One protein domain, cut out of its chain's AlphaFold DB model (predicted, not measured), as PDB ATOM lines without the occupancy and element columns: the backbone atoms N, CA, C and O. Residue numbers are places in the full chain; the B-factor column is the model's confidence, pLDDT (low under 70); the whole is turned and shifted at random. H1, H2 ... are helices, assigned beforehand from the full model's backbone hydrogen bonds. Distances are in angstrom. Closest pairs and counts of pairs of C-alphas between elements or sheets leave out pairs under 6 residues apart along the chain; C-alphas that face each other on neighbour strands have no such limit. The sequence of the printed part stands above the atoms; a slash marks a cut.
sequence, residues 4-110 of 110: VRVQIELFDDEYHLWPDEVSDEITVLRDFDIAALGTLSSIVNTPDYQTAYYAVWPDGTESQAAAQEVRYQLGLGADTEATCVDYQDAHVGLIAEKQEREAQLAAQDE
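AT A GLANCE: This is residues 4 to 110 of the 110 residues of an uncharacterized protein of Agromyces tardus (UniProt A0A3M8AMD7). The model is a loose, open V: long H2, with H1 and H4 packed on it and little H3 at its end, makes one limb, H6 the other, with residues 102 to 110 sticking out. The 107 printed residues have six named helices, H1 to H6; class all helix; radius of gyration of the C-alphas 16.8 A; spans 49 by 40 by 26 A.

IN THESE COORDINATES: H1, residues 4 to 11, begins at C-alpha 4 (24.904, 80.360, 288.982). H2 is residues 20 to 45, 38.4 A; H3 49 to 53; H4 61 to 73; H5 80 to 83; H6 90 to 106, 24.9 A, ending at C-alpha 106 (22.199, 94.236, 268.213).

HOW THE PARTS SIT: H1 and the hub H2 form a hairpin, closest C-alphas Ile 8 and Arg 30, 5.7 A. H4 touches H2 residues 21 to 32 at a steep tilt of 39 degrees, closest C-alphas Glu 25 and Ala 66, 4.9 A. H3 touches H2 only at the corner. H5 and H6 touch no helix. In H2, 18 of 22 O i to N i+4 pairs are within hydrogen-bond range.

THE WHOLE: The printed part has no cut. Residues 85 to 89 and 110 have pLDDT under 70.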
ATOM      1  N   VAL A   4      24.740  79.163 288.142       82.62
ATOM      2  CA  VAL A   4      24.904  80.360 288.982       82.62
ATOM      3  C   VAL A   4      25.166  81.605 288.134       82.62
ATOM      4  O   VAL A   4      24.627  82.670 288.408       82.62
ATOM      5  N   ARG A   5      25.927  81.483 287.038       82.75
ATOM      6  CA  ARG A   5      26.145  82.614 286.116       82.75
ATOM      7  C   ARG A   5      24.859  83.029 285.419       82.75
ATOM      8  O   ARG A   5      24.583  84.214 285.311       82.75
ATOM      9  N   VAL A   6      24.078  82.046 284.981       82.75
ATOM     10  CA  VAL A   6      22.773  82.279 284.354       82.75
ATOM     11  C   VAL A   6      21.829  83.002 285.316       82.75
ATOM     12  O   VAL A   6      21.119  83.912 284.910       82.75
ATOM     13  N   GLN A   7      21.842  82.627 286.593       84.56
ATOM     14  CA  GLN A   7      21.012  83.262 287.610       84.56
ATOM     15  C   GLN A   7      21.414  84.722 287.865       84.56
ATOM     16  O   GLN A   7      20.548  85.593 287.886       84.56
ATOM     17  N   ILE A   8      22.717  85.010 287.944       88.31
ATOM     18  CA  ILE A   8      23.229  86.387 288.040       88.31
ATOM     19  C   ILE A   8      22.806  87.213 286.822       88.31
ATOM     20  O   ILE A   8      22.329  88.329 286.985       88.31
ATOM     21  N   GLU A   9      22.926  86.664 285.610       87.44
ATOM     22  CA  GLU A   9      22.512  87.351 284.378       87.44
ATOM     23  C   GLU A   9      21.012  87.679 284.345       87.44
ATOM     24  O   GLU A   9      20.629  88.660 283.712       87.44
ATOM     25  N   LEU A  10      20.170  86.875 285.001       86.25
ATOM     26  CA  LEU A  10      18.740  87.151 285.149       86.25
ATOM     27  C   LEU A  10      18.467  88.218 286.215       86.25
ATOM     28  O   LEU A  10      17.580  89.045 286.029       86.25
ATOM     29  N   PHE A  11      19.221  88.229 287.316       88.69
ATOM     30  CA  PHE A  11      19.130  89.303 288.309       88.69
ATOM     31  C   PHE A  11      19.629  90.649 287.766       88.69
ATOM     32  O   PHE A  11      19.093  91.684 288.144       88.69
ATOM     33  N   ASP A  12      20.612  90.623 286.863       87.62
ATOM     34  CA  ASP A  12      21.177  91.798 286.189       87.62
ATOM     35  C   ASP A  12      20.380  92.259 284.956       87.62
ATOM     36  O   ASP A  12      20.759  93.238 284.311       87.62
ATOM     37  N   ASP A  13      19.297  91.568 284.591       87.81
ATOM     38  CA  ASP A  13      18.500  91.925 283.421       87.81
ATOM     39  C   ASP A  13      17.707  93.217 283.664       87.81
ATOM     40  O   ASP A  13      16.630  93.207 284.255       87.81
ATOM     41  N   GLU A  14      18.210  94.341 283.146       83.38
ATOM     42  CA  GLU A  14      17.583  95.665 283.283       83.38
ATOM     43  C   GLU A  14      16.173  95.762 282.671       83.38
ATOM     44  O   GLU A  14      15.418  96.688 282.974       83.38
ATOM     45  N   TYR A  15      15.802  94.808 281.815       80.44
ATOM     46  CA  TYR A  15      14.475  94.725 281.212       80.44
ATOM     47  C   TYR A  15      13.503  93.862 282.024       80.44
ATOM     48  O   TYR A  15      12.307  93.849 281.721       80.44
ATOM     49  N   HIS A  16      13.990  93.164 283.052       81.50
ATOM     50  CA  HIS A  16      13.173  92.427 284.003       81.50
ATOM     51  C   HIS A  16      13.123  93.179 285.335       81.50
ATOM     52  O   HIS A  16      14.048  93.140 286.143       81.50
ATOM     53  N   LEU A  17      12.015  93.881 285.572       79.38
ATOM     54  CA  LEU A  17      11.810  94.603 286.822       79.38
ATOM     55  C   LEU A  17      11.215  93.666 287.870       79.38
ATOM     56  O   LEU A  17      10.071  93.223 287.752       79.38
ATOM     57  N   TRP A  18      12.002  93.396 288.907       84.50
ATOM     58  CA  TRP A  18      11.518  92.759 290.123       84.50
ATOM     59  C   TRP A  18      10.530  93.688 290.843       84.50
ATOM     60  O   TRP A  18      10.690  94.908 290.769       84.50
ATOM     61  N   PRO A  19       9.516  93.147 291.540       89.38
ATOM     62  CA  PRO A  19       8.670  93.953 292.413       89.38
ATOM     63  C   PRO A  19       9.512  94.731 293.433       89.38
ATOM     64  O   PRO A  19      10.483  94.193 293.971       89.38
ATOM     65  N   ASP A  20       9.134  95.982 293.707       90.75
ATOM     66  CA  ASP A  20       9.869  96.870 294.620       90.75
ATOM     67  C   ASP A  20      10.002  96.256 296.024       90.75
ATOM     68  O   ASP A  20      10.975  96.501 296.730       90.75
ATOM     69  N   GLU A  21       9.040  95.424 296.431       90.50
ATOM     70  CA  GLU A  21       9.023  94.750 297.730       90.50
ATOM     71  C   GLU A  21      10.105  93.674 297.888       90.50
ATOM     72  O   GLU A  21      10.280  93.177 298.996       90.50
ATOM     73  N   VAL A  22      10.786  93.283 296.804       92.44
ATOM     74  CA  VAL A  22      11.833  92.248 296.826       92.44
ATOM     75  C   VAL A  22      13.161  92.700 296.216       92.44
ATOM     76  O   VAL A  22      14.101  91.911 296.155       92.44
ATOM     77  N   SER A  23      13.273  93.936 295.719       88.56
ATOM     78  CA  SER A  23      14.461  94.387 294.974       88.56
ATOM     79  C   SER A  23      15.751  94.348 295.801       88.56
ATOM     80  O   SER A  23      16.822  94.002 295.288       88.56
ATOM     81  N   ASP A  24      15.649  94.676 297.089       92.69
ATOM     82  CA  ASP A  24      16.784  94.660 298.012       92.69
ATOM     83  C   ASP A  24      17.231  93.216 298.276       92.69
ATOM     84  O   ASP A  24      18.419  92.895 298.194       92.69
ATOM     85  N   GLU A  25      16.282  92.304 298.489       95.06
ATOM     86  CA  GLU A  25      16.545  90.880 298.674       95.06
ATOM     87  C   GLU A  25      17.155  90.238 297.423       95.06
ATOM     88  O   GLU A  25      18.078  89.429 297.538       95.06
ATOM     89  N   ILE A  26      16.698  90.614 296.224       93.00
ATOM     90  CA  ILE A  26      17.284  90.146 294.959       93.00
ATOM     91  C   ILE A  26      18.754  90.567 294.854       93.00
ATOM     92  O   ILE A  26      19.589  89.772 294.421       93.00
ATOM     93  N   THR A  27      19.100  91.768 295.325       92.38
ATOM     94  CA  THR A  27      20.495  92.229 295.365       92.38
ATOM     95  C   THR A  27      21.340  91.363 296.306       92.38
ATOM     96  O   THR A  27      22.434  90.939 295.934       92.38
ATOM     97  N   VAL A  28      20.820  91.015 297.489       95.81
ATOM     98  CA  VAL A  28      21.509  90.119 298.440       95.81
ATOM     99  C   VAL A  28      21.728  88.725 297.841       95.81
ATOM    100  O   VAL A  28      22.811  88.151 297.975       95.81
ATOM    101  N   LEU A  29      20.718  88.174 297.162       93.88
ATOM    102  CA  LEU A  29      20.817  86.870 296.500       93.88
ATOM    103  C   LEU A  29      21.857  86.886 295.376       93.88
ATOM    104  O   LEU A  29      22.707  85.997 295.303       93.88
ATOM    105  N   ARG A  30      21.845  87.936 294.553       94.00
ATOM    106  CA  ARG A  30      22.823  88.151 293.486       94.00
ATOM    107  C   ARG A  30      24.255  88.230 294.017       94.00
ATOM    108  O   ARG A  30      25.151  87.592 293.465       94.00
ATOM    109  N   ASP A  31      24.488  89.006 295.071       94.75
ATOM    110  CA  ASP A  31      25.826  89.179 295.642       94.75
ATOM    111  C   ASP A  31      26.360  87.871 296.242       94.75
ATOM    112  O   ASP A  31      27.545  87.546 296.093       94.75
ATOM    113  N   PHE A  32      25.479  87.070 296.849       94.50
ATOM    114  CA  PHE A  32      25.815  85.722 297.298       94.50
ATOM    115  C   PHE A  32      26.203  84.802 296.130       94.50
ATOM    116  O   PHE A  32      27.232  84.124 296.207       94.50
ATOM    117  N   ASP A  33      25.441  84.809 295.033       92.94
ATOM    118  CA  ASP A  33      25.738  84.008 293.839       92.94
ATOM    119  C   ASP A  33      27.087  84.400 293.214       92.94
ATOM    120  O   ASP A  33      27.898  83.534 292.867       92.94
ATOM    121  N   ILE A  34      27.398  85.700 293.146       93.06
ATOM    122  CA  ILE A  34      28.710  86.191 292.694       93.06
ATOM    123  C   ILE A  34      29.832  85.672 293.599       93.06
ATOM    124  O   ILE A  34      30.863  85.210 293.099       93.06
ATOM    125  N   ALA A  35      29.648  85.714 294.920       91.88
ATOM    126  CA  ALA A  35      30.631  85.181 295.860       91.88
ATOM    127  C   ALA A  35      30.811  83.658 295.695       91.88
ATOM    128  O   ALA A  35      31.936  83.150 295.756       91.88
ATOM    129  N   ALA A  36      29.726  82.933 295.414       91.94
ATOM    130  CA  ALA A  36      29.727  81.489 295.209       91.94
ATOM    131  C   ALA A  36      30.476  81.053 293.935       91.94
ATOM    132  O   ALA A  36      31.084  79.976 293.925       91.94
ATOM    133  N   LEU A  37      30.525  81.891 292.888       90.25
ATOM    134  CA  LEU A  37      31.293  81.605 291.665       90.25
ATOM    135  C   LEU A  37      32.778  81.331 291.948       90.25
ATOM    136  O   LEU A  37      33.393  80.504 291.269       90.25
ATOM    137  N   GLY A  38      33.362  81.999 292.948       87.00
ATOM    138  CA  GLY A  38      34.751  81.772 293.356       87.00
ATOM    139  C   GLY A  38      34.969  80.352 293.879       87.00
ATOM    140  O   GLY A  38      35.882  79.650 293.433       87.00
ATOM    141  N   THR A  39      34.083  79.900 294.768       90.19
ATOM    142  CA  THR A  39      34.092  78.538 295.314       90.19
ATOM    143  C   THR A  39      33.863  77.504 294.212       90.19
ATOM    144  O   THR A  39      34.660  76.573 294.084       90.19
ATOM    145  N   LEU A  40      32.857  77.693 293.353       90.88
ATOM    146  CA  LEU A  40      32.570  76.798 292.225       90.88
ATOM    147  C   LEU A  40      33.752  76.681 291.259       90.88
ATOM    148  O   LEU A  40      34.142  75.577 290.878       90.88
ATOM    149  N   SER A  41      34.380  77.807 290.918       89.00
ATOM    150  CA  SER A  41      35.590  77.827 290.097       89.00
ATOM    151  C   SER A  41      36.733  77.043 290.751       89.00
ATOM    152  O   SER A  41      37.421  76.277 290.074       89.00
ATOM    153  N   SER A  42      36.920  77.167 292.068       88.25
ATOM    154  CA  SER A  42      37.947  76.401 292.788       88.25
ATOM    155  C   SER A  42      37.686  74.889 292.758       88.25
ATOM    156  O   SER A  42      38.615  74.108 292.552       88.25
ATOM    157  N   ILE A  43      36.417  74.479 292.876       90.94
ATOM    158  CA  ILE A  43      35.988  73.075 292.850       90.94
ATOM    159  C   ILE A  43      36.197  72.470 291.462       90.94
ATOM    160  O   ILE A  43      36.705  71.361 291.341       90.94
ATOM    161  N   VAL A  44      35.828  73.187 290.401       90.25
ATOM    162  CA  VAL A  44      35.940  72.679 289.023       90.25
ATOM    163  C   VAL A  44      37.397  72.524 288.586       90.25
ATOM    164  O   VAL A  44      37.708  71.645 287.785       90.25
ATOM    165  N   ASN A  45      38.299  73.357 289.109       89.75
ATOM    166  CA  ASN A  45      39.703  73.372 288.700       89.75
ATOM    167  C   ASN A  45      40.635  72.546 289.603       89.75
ATOM    168  O   ASN A  45      41.836  72.487 289.329       89.75
ATOM    169  N   THR A  46      40.130  71.916 290.669       92.06
ATOM    170  CA  THR A  46      40.974  71.096 291.546       92.06
ATOM    171  C   THR A  46      41.127  69.660 291.024       92.06
ATOM    172  O   THR A  46      40.149  69.062 290.571       92.06
ATOM    173  N   PRO A  47      42.334  69.062 291.072       90.88
ATOM    174  CA  PRO A  47      42.557  67.708 290.570       90.88
ATOM    175  C   PRO A  47      42.127  66.600 291.546       90.88
ATOM    176  O   PRO A  47      42.151  65.428 291.168       90.88
ATOM    177  N   ASP A  48      41.775  66.928 292.794       92.56
ATOM    178  CA  ASP A  48      41.473  65.944 293.832       92.56
ATOM    179  C   ASP A  48      40.146  66.213 294.561       92.56
ATOM    180  O   ASP A  48      39.783  67.342 294.890       92.56
ATOM    181  N   TYR A  49      39.421  65.127 294.847       91.81
ATOM    182  CA  TYR A  49      38.122  65.182 295.519       91.81
ATOM    183  C   TYR A  49      38.199  65.808 296.914       91.81
ATOM    184  O   TYR A  49      37.249  66.451 297.346       91.81
ATOM    185  N   GLN A  50      39.309  65.626 297.630       93.56
ATOM    186  CA  GLN A  50      39.430  66.103 299.002       93.56
ATOM    187  C   GLN A  50      39.414  67.636 299.049       93.56
ATOM    188  O   GLN A  50      38.682  68.214 299.848       93.56
ATOM    189  N   THR A  51      40.155  68.293 298.161       89.50
ATOM    190  CA  THR A  51      40.155  69.751 298.017       89.50
ATOM    191  C   THR A  51      38.779  70.276 297.601       89.50
ATOM    192  O   THR A  51      38.327  71.279 298.145       89.50
ATOM    193  N   ALA A  52      38.078  69.582 296.698       91.31
ATOM    194  CA  ALA A  52      36.709  69.940 296.318       91.31
ATOM    195  C   ALA A  52      35.724  69.793 297.492       91.31
ATOM    196  O   ALA A  52      34.873  70.652 297.703       91.31
ATOM    197  N   TYR A  53      35.855  68.720 298.275       92.06
ATOM    198  CA  TYR A  53      34.980  68.418 299.409       92.06
ATOM    199  C   TYR A  53      35.111  69.441 300.544       92.06
ATOM    200  O   TYR A  53      34.118  69.784 301.180       92.06
ATOM    201  N   TYR A  54      36.323  69.942 300.787       93.50
ATOM    202  CA  TYR A  54      36.593  70.960 301.808       93.50
ATOM    203  C   TYR A  54      36.553  72.398 301.272       93.50
ATOM    204  O   TYR A  54      37.020  73.314 301.952       93.50
ATOM    205  N   ALA A  55      36.014  72.615 300.069       92.56
ATOM    206  CA  ALA A  55      35.825  73.955 299.540       92.56
ATOM    207  C   ALA A  55      34.910  74.773 300.466       92.56
ATOM    208  O   ALA A  55      33.868  74.304 300.928       92.56
ATOM    209  N   VAL A  56      35.320  76.007 300.751       92.19
ATOM    210  CA  VAL A  56      34.583  76.905 301.640       92.19
ATOM    211  C   VAL A  56      33.587  77.698 300.809       92.19
ATOM    212  O   VAL A  56      33.969  78.395 299.869       92.19
ATOM    213  N   TRP A  57      32.314  77.581 301.162       91.94
ATOM    214  CA  TRP A  57      31.246  78.400 300.603       91.94
ATOM    215  C   TRP A  57      31.165  79.743 301.335       91.94
ATOM    216  O   TRP A  57      31.515  79.804 302.519       91.94
ATOM    217  N   PRO A  58      30.718  80.817 300.662       93.62
ATOM    218  CA  PRO A  58      30.370  82.057 301.344       93.62
ATOM    219  C   PRO A  58      29.318  81.804 302.433       93.62
ATOM    220  O   PRO A  58      28.525  80.863 302.344       93.62
ATOM    221  N   ASP A  59      29.316  82.646 303.469       94.19
ATOM    222  CA  ASP A  59      28.262  82.613 304.482       94.19
ATOM    223  C   ASP A  59      26.912  82.919 303.821       94.19
ATOM    224  O   ASP A  59      26.738  83.959 303.190       94.19
ATOM    225  N   GLY A  60      25.977  81.977 303.935       92.00
ATOM    226  CA  GLY A  60      24.651  82.063 303.328       92.00
ATOM    227  C   GLY A  60      23.568  82.549 304.279       92.00
ATOM    228  O   GLY A  60      22.395  82.457 303.942       92.00
ATOM    229  N   THR A  61      23.917  83.011 305.481       95.38
ATOM    230  CA  THR A  61      22.916  83.405 306.483       95.38
ATOM    231  C   THR A  61      22.000  84.522 305.969       95.38
ATOM    232  O   THR A  61      20.778  84.416 306.073       95.38
ATOM    233  N   GLU A  62      22.570  85.565 305.361       94.38
ATOM    234  CA  GLU A  62      21.797  86.689 304.815       94.38
ATOM    235  C   GLU A  62      21.025  86.298 303.550       94.38
ATOM    236  O   GLU A  62      19.850  86.638 303.428       94.38
ATOM    237  N   SER A  63      21.626  85.513 302.649       94.00
ATOM    238  CA  SER A  63      20.947  85.052 301.431       94.00
ATOM    239  C   SER A  63      19.789  84.101 301.736       94.00
ATOM    240  O   SER A  63      18.745  84.169 301.090       94.00
ATOM    241  N   GLN A  64      19.907  83.264 302.770       92.25
ATOM    242  CA  GLN A  64      18.804  82.427 303.247       92.25
ATOM    243  C   GLN A  64      17.654  83.264 303.808       92.25
ATOM    244  O   GLN A  64      16.496  82.967 303.517       92.25
ATOM    245  N   ALA A  65      17.955  84.303 304.593       93.81
ATOM    246  CA  ALA A  65      16.937  85.214 305.107       93.81
ATOM    247  C   ALA A  65      16.243  85.977 303.966       93.81
ATOM    248  O   ALA A  65      15.014  85.974 303.901       93.81
ATOM    249  N   ALA A  66      17.017  86.525 303.026       94.25
ATOM    250  CA  ALA A  66      16.507  87.205 301.839       94.25
ATOM    251  C   ALA A  66      15.607  86.285 301.000       94.25
ATOM    252  O   ALA A  66      14.496  86.660 300.641       94.25
ATOM    253  N   ALA A  67      16.016  85.033 300.765       91.50
ATOM    254  CA  ALA A  67      15.198  84.060 300.043       91.50
ATOM    255  C   ALA A  67      13.846  83.794 300.729       91.50
ATOM    256  O   ALA A  67      12.842  83.599 300.045       91.50
ATOM    257  N   GLN A  68      13.794  83.765 302.064       91.00
ATOM    258  CA  GLN A  68      12.528  83.604 302.788       91.00
ATOM    259  C   GLN A  68      11.660  84.862 302.715       91.00
ATOM    260  O   GLN A  68      10.446  84.741 302.554       91.00
ATOM    261  N   GLU A  69      12.265  86.045 302.775       93.19
ATOM    262  CA  GLU A  69      11.547  87.313 302.656       93.19
ATOM    263  C   GLU A  69      10.927  87.476 301.261       93.19
ATOM    264  O   GLU A  69       9.731  87.741 301.159       93.19
ATOM    265  N   VAL A  70      11.666  87.161 300.188       91.81
ATOM    266  CA  VAL A  70      11.126  87.117 298.812       91.81
ATOM    267  C   VAL A  70       9.882  86.236 298.746       91.81
ATOM    268  O   VAL A  70       8.857  86.612 298.180       91.81
ATOM    269  N   ARG A  71       9.940  85.044 299.348       90.38
ATOM    270  CA  ARG A  71       8.803  84.117 299.347       90.38
ATOM    271  C   ARG A  71       7.618  84.688 300.110       90.38
ATOM    272  O   ARG A  71       6.492  84.569 299.635       90.38
ATOM    273  N   TYR A  72       7.869  85.311 301.256       91.25
ATOM    274  CA  TYR A  72       6.837  85.953 302.057       91.25
ATOM    275  C   TYR A  72       6.142  87.087 301.291       91.25
ATOM    276  O   TYR A  72       4.915  87.070 301.179       91.25
ATOM    277  N   GLN A  73       6.906  88.010 300.701       92.50
ATOM    278  CA  GLN A  73       6.375  89.151 299.945       92.50
ATOM    279  C   GLN A  73       5.578  88.711 298.711       92.50
ATOM    280  O   GLN A  73       4.517  89.258 298.417       92.50
ATOM    281  N   LEU A  74       6.034  87.658 298.025       88.38
ATOM    282  CA  LEU A  74       5.361  87.109 296.844       88.38
ATOM    283  C   LEU A  74       4.230  86.118 297.175       88.38
ATOM    284  O   LEU A  74       3.618  85.554 296.266       88.38
ATOM    285  N   GLY A  75       3.942  85.876 298.459       88.12
ATOM    286  CA  GLY A  75       2.912  84.924 298.888       88.12
ATOM    287  C   GLY A  75       3.208  83.470 298.496       88.12
ATOM    288  O   GLY A  75       2.285  82.660 298.375       88.12
ATOM    289  N   LEU A  76       4.481  83.129 298.284       85.50
ATOM    290  CA  LEU A  76       4.928  81.775 297.982       85.50
ATOM    291  C   LEU A  76       4.928  80.933 299.261       85.50
ATOM    292  O   LEU A  76       5.325  81.379 300.337       85.50
ATOM    293  N   GLY A  77       4.495  79.677 299.148       82.75
ATOM    294  CA  GLY A  77       4.505  78.744 300.274       82.75
ATOM    295  C   GLY A  77       5.912  78.532 300.850       82.75
ATOM    296  O   GLY A  77       6.913  78.613 300.140       82.75
ATOM    297  N   ALA A  78       6.002  78.212 302.141       77.88
ATOM    298  CA  ALA A  78       7.282  77.912 302.793       77.88
ATOM    299  C   ALA A  78       7.912  76.592 302.304       77.88
ATOM    300  O   ALA A  78       9.128  76.428 302.358       77.88
ATOM    301  N   ASP A  79       7.092  75.658 301.813       82.12
ATOM    302  CA  ASP A  79       7.556  74.400 301.232       82.12
ATOM    303  C   ASP A  79       8.149  74.651 299.842       82.12
ATOM    304  O   ASP A  79       7.431  74.798 298.850       82.12
ATOM    305  N   THR A  80       9.477  74.722 299.786       76.94
ATOM    306  CA  THR A  80      10.221  75.001 298.559       76.94
ATOM    307  C   THR A  80      10.048  73.922 297.504       76.94
ATOM    308  O   THR A  80      10.003  74.251 296.324       76.94
ATOM    309  N   GLU A  81       9.907  72.657 297.895       77.44
ATOM    310  CA  GLU A  81       9.716  71.564 296.942       77.44
ATOM    311  C   GLU A  81       8.312  71.612 296.344       77.44
ATOM    312  O   GLU A  81       8.167  71.570 295.121       77.44
ATOM    313  N   ALA A  82       7.286  71.783 297.180       76.19
ATOM    314  CA  ALA A  82       5.902  71.835 296.719       76.19
ATOM    315  C   ALA A  82       5.617  73.059 295.836       76.19
ATOM    316  O   ALA A  82       4.862  72.954 294.873       76.19
ATOM    317  N   THR A  83       6.223  74.213 296.125       73.12
ATOM    318  CA  THR A  83       6.027  75.432 295.317       73.12
ATOM    319  C   THR A  83       6.813  75.449 294.010       73.12
ATOM    320  O   THR A  83       6.510  76.258 293.142       73.12
ATOM    321  N   CYS A  84       7.847  74.613 293.882       71.19
ATOM    322  CA  CYS A  84       8.674  74.558 292.674       71.19
ATOM    323  C   CYS A  84       8.097  73.621 291.604       71.19
ATOM    324  O   CYS A  84       8.615  73.588 290.485       71.19
ATOM    325  N   VAL A  85       7.047  72.857 291.922       65.69
ATOM    326  CA  VAL A  85       6.316  72.050 290.937       65.69
ATOM    327  C   VAL A  85       5.760  73.000 289.868       65.69
ATOM    328  O   VAL A  85       5.194  74.034 290.199       65.69
ATOM    329  N   ASP A  86       5.998  72.681 288.594       66.25
ATOM    330  CA  ASP A  86       5.646  73.465 287.392       66.25
ATOM    331  C   ASP A  86       6.529  74.688 287.054       66.25
ATOM    332  O   ASP A  86       6.461  75.183 285.929       66.25
ATOM    333  N   TYR A  87       7.425  75.130 287.945       66.94
ATOM    334  CA  TYR A  87       8.325  76.277 287.698       66.94
ATOM    335  C   TYR A  87       9.775  75.888 287.369       66.94
ATOM    336  O   TYR A  87      10.629  76.757 287.193       66.94
ATOM    337  N   GLN A  88      10.059  74.589 287.250       64.69
ATOM    338  CA  GLN A  88      11.411  74.048 287.040       64.69
ATOM    339  C   GLN A  88      12.099  74.634 285.798       64.69
ATOM    340  O   GLN A  88      13.292  74.926 285.847       64.69
ATOM    341  N   ASP A  89      11.330  74.914 284.744       69.38
ATOM    342  CA  ASP A  89      11.832  75.463 283.481       69.38
ATOM    343  C   ASP A  89      11.501  76.953 283.287       69.38
ATOM    344  O   ASP A  89      11.795  77.515 282.235       69.38
ATOM    345  N   ALA A  90      10.915  77.632 284.283       71.81
ATOM    346  CA  ALA A  90      10.546  79.047 284.155       71.81
ATOM    347  C   ALA A  90      11.762  79.934 283.824       71.81
ATOM    348  O   ALA A  90      11.669  80.858 283.016       71.81
ATOM    349  N   HIS A  91      12.930  79.584 284.368       74.31
ATOM    350  CA  HIS A  91      14.195  80.245 284.055       74.31
ATOM    351  C   HIS A  91      14.586  80.117 282.570       74.31
ATOM    352  O   HIS A  91      15.161  81.045 282.015       74.31
ATOM    353  N   VAL A  92      14.233  79.014 281.895       79.31
ATOM    354  CA  VAL A  92      14.514  78.807 280.461       79.31
ATOM    355  C   VAL A  92      13.742  79.806 279.604       79.31
ATOM    356  O   VAL A  92      14.301  80.346 278.649       79.31
ATOM    357  N   GLY A  93      12.483  80.084 279.960       80.62
ATOM    358  CA  GLY A  93      11.667  81.100 279.292       80.62
ATOM    359  C   GLY A  93      12.285  82.492 279.406       80.62
ATOM    360  O   GLY A  93      12.521  83.137 278.390       80.62
ATOM    361  N   LEU A  94      12.651  82.900 280.626       82.75
ATOM    362  CA  LEU A  94      13.281  84.202 280.876       82.75
ATOM    363  C   LEU A  94      14.612  84.364 280.121       82.75
ATOM    364  O   LEU A  94      14.892  85.422 279.563       82.75
ATOM    365  N   ILE A  95      15.415  83.301 280.036       84.12
ATOM    366  CA  ILE A  95      16.662  83.310 279.258       84.12
ATOM    367  C   ILE A  95      16.377  83.473 277.764       84.12
ATOM    368  O   ILE A  95      17.060  84.250 277.098       84.12
ATOM    369  N   ALA A  96      15.392  82.748 277.225       85.62
ATOM    370  CA  ALA A  96      15.027  82.854 275.816       85.62
ATOM    371  C   ALA A  96      14.536  84.270 275.473       85.62
ATOM    372  O   ALA A  96      14.967  84.836 274.469       85.62
ATOM    373  N   GLU A  97      13.713  84.868 276.338       86.25
ATOM    374  CA  GLU A  97      13.245  86.251 276.202       86.25
ATOM    375  C   GLU A  97      14.407  87.254 276.221       86.25
ATOM    376  O   GLU A  97      14.456  88.167 275.392       86.25
ATOM    377  N   LYS A  98      15.378  87.069 277.126       87.12
ATOM    378  CA  LYS A  98      16.598  87.886 277.185       87.12
ATOM    379  C   LYS A  98      17.429  87.773 275.909       87.12
ATOM    380  O   LYS A  98      17.788  88.792 275.324       87.12
ATOM    381  N   GLN A  99      17.684  86.555 275.436       88.00
ATOM    382  CA  GLN A  99      18.467  86.310 274.220       88.00
ATOM    383  C   GLN A  99      17.802  86.881 272.964       88.00
ATOM    384  O   GLN A  99      18.479  87.466 272.117       88.00
ATOM    385  N   GLU A 100      16.481  86.728 272.833       89.81
ATOM    386  CA  GLU A 100      15.736  87.291 271.708       89.81
ATOM    387  C   GLU A 100      15.833  88.821 271.698       89.81
ATOM    388  O   GLU A 100      16.110  89.420 270.656       89.81
ATOM    389  N   ARG A 101      15.674  89.455 272.863       91.31
ATOM    390  CA  ARG A 101      15.802  90.906 273.006       91.31
ATOM    391  C   ARG A 101      17.212  91.401 272.679       91.31
ATOM    392  O   ARG A 101      17.344  92.354 271.916       91.31
ATOM    393  N   GLU A 102      18.257  90.760 273.203       88.50
ATOM    394  CA  GLU A 102      19.654  91.118 272.906       88.50
ATOM    395  C   GLU A 102      19.956  91.034 271.400       88.50
ATOM    396  O   GLU A 102      20.585  91.933 270.840       88.50
ATOM    397  N   ALA A 103      19.446  90.005 270.714       89.44
ATOM    398  CA  ALA A 103      19.592  89.866 269.265       89.44
ATOM    399  C   ALA A 103      18.862  90.977 268.487       89.44
ATOM    400  O   ALA A 103      19.377  91.467 267.481       89.44
ATOM    401  N   GLN A 104      17.677  91.390 268.948       89.88
ATOM    402  CA  GLN A 104      16.922  92.487 268.338       89.88
ATOM    403  C   GLN A 104      17.615  93.841 268.514       89.88
ATOM    404  O   GLN A 104      17.618  94.631 267.573       89.88
ATOM    405  N   LEU A 105      18.198  94.109 269.686       88.06
ATOM    406  CA  LEU A 105      18.951  95.340 269.947       88.06
ATOM    407  C   LEU A 105      20.221  95.400 269.090       88.06
ATOM    408  O   LEU A 105      20.445  96.391 268.404       88.06
ATOM    409  N   ALA A 106      20.987  94.306 269.029       88.69
ATOM    410  CA  ALA A 106      22.199  94.236 268.213       88.69
ATOM    411  C   ALA A 106      21.927  94.464 266.713       88.69
ATOM    412  O   ALA A 106      22.714  95.120 266.040       88.69
ATOM    413  N   ALA A 107      20.799  93.967 266.194       85.00
ATOM    414  CA  ALA A 107      20.388  94.179 264.805       85.00
ATOM    415  C   ALA A 107      19.861  95.598 264.504       85.00
ATOM    416  O   ALA A 107      19.687  95.940 263.337       85.00
ATOM    417  N   GLN A 108      19.557  96.409 265.524       75.31
ATOM    418  CA  GLN A 108      19.162  97.816 265.359       75.31
ATOM    419  C   GLN A 108      20.362  98.772 265.362       75.31
ATOM    420  O   GLN A 108      20.235  99.899 264.884       75.31
ATOM    421  N   ASP A 109      21.506  98.312 265.871       70.12
ATOM    422  CA  ASP A 109      22.761  99.065 265.939       70.12
ATOM    423  C   ASP A 109      23.673  98.857 264.700       70.12
ATOM    424  O   ASP A 109      24.745  99.468 264.624       70.12
ATOM    425  N   GLU A 110      23.253  98.036 263.722       54.31
ATOM    426  CA  GLU A 110      23.895  97.812 262.403       54.31
ATOM    427  C   GLU A 110      23.261  98.639 261.267       54.31
ATOM    428  O   GLU A 110      24.033  99.177 260.434       54.31
TER     429      GLU A 110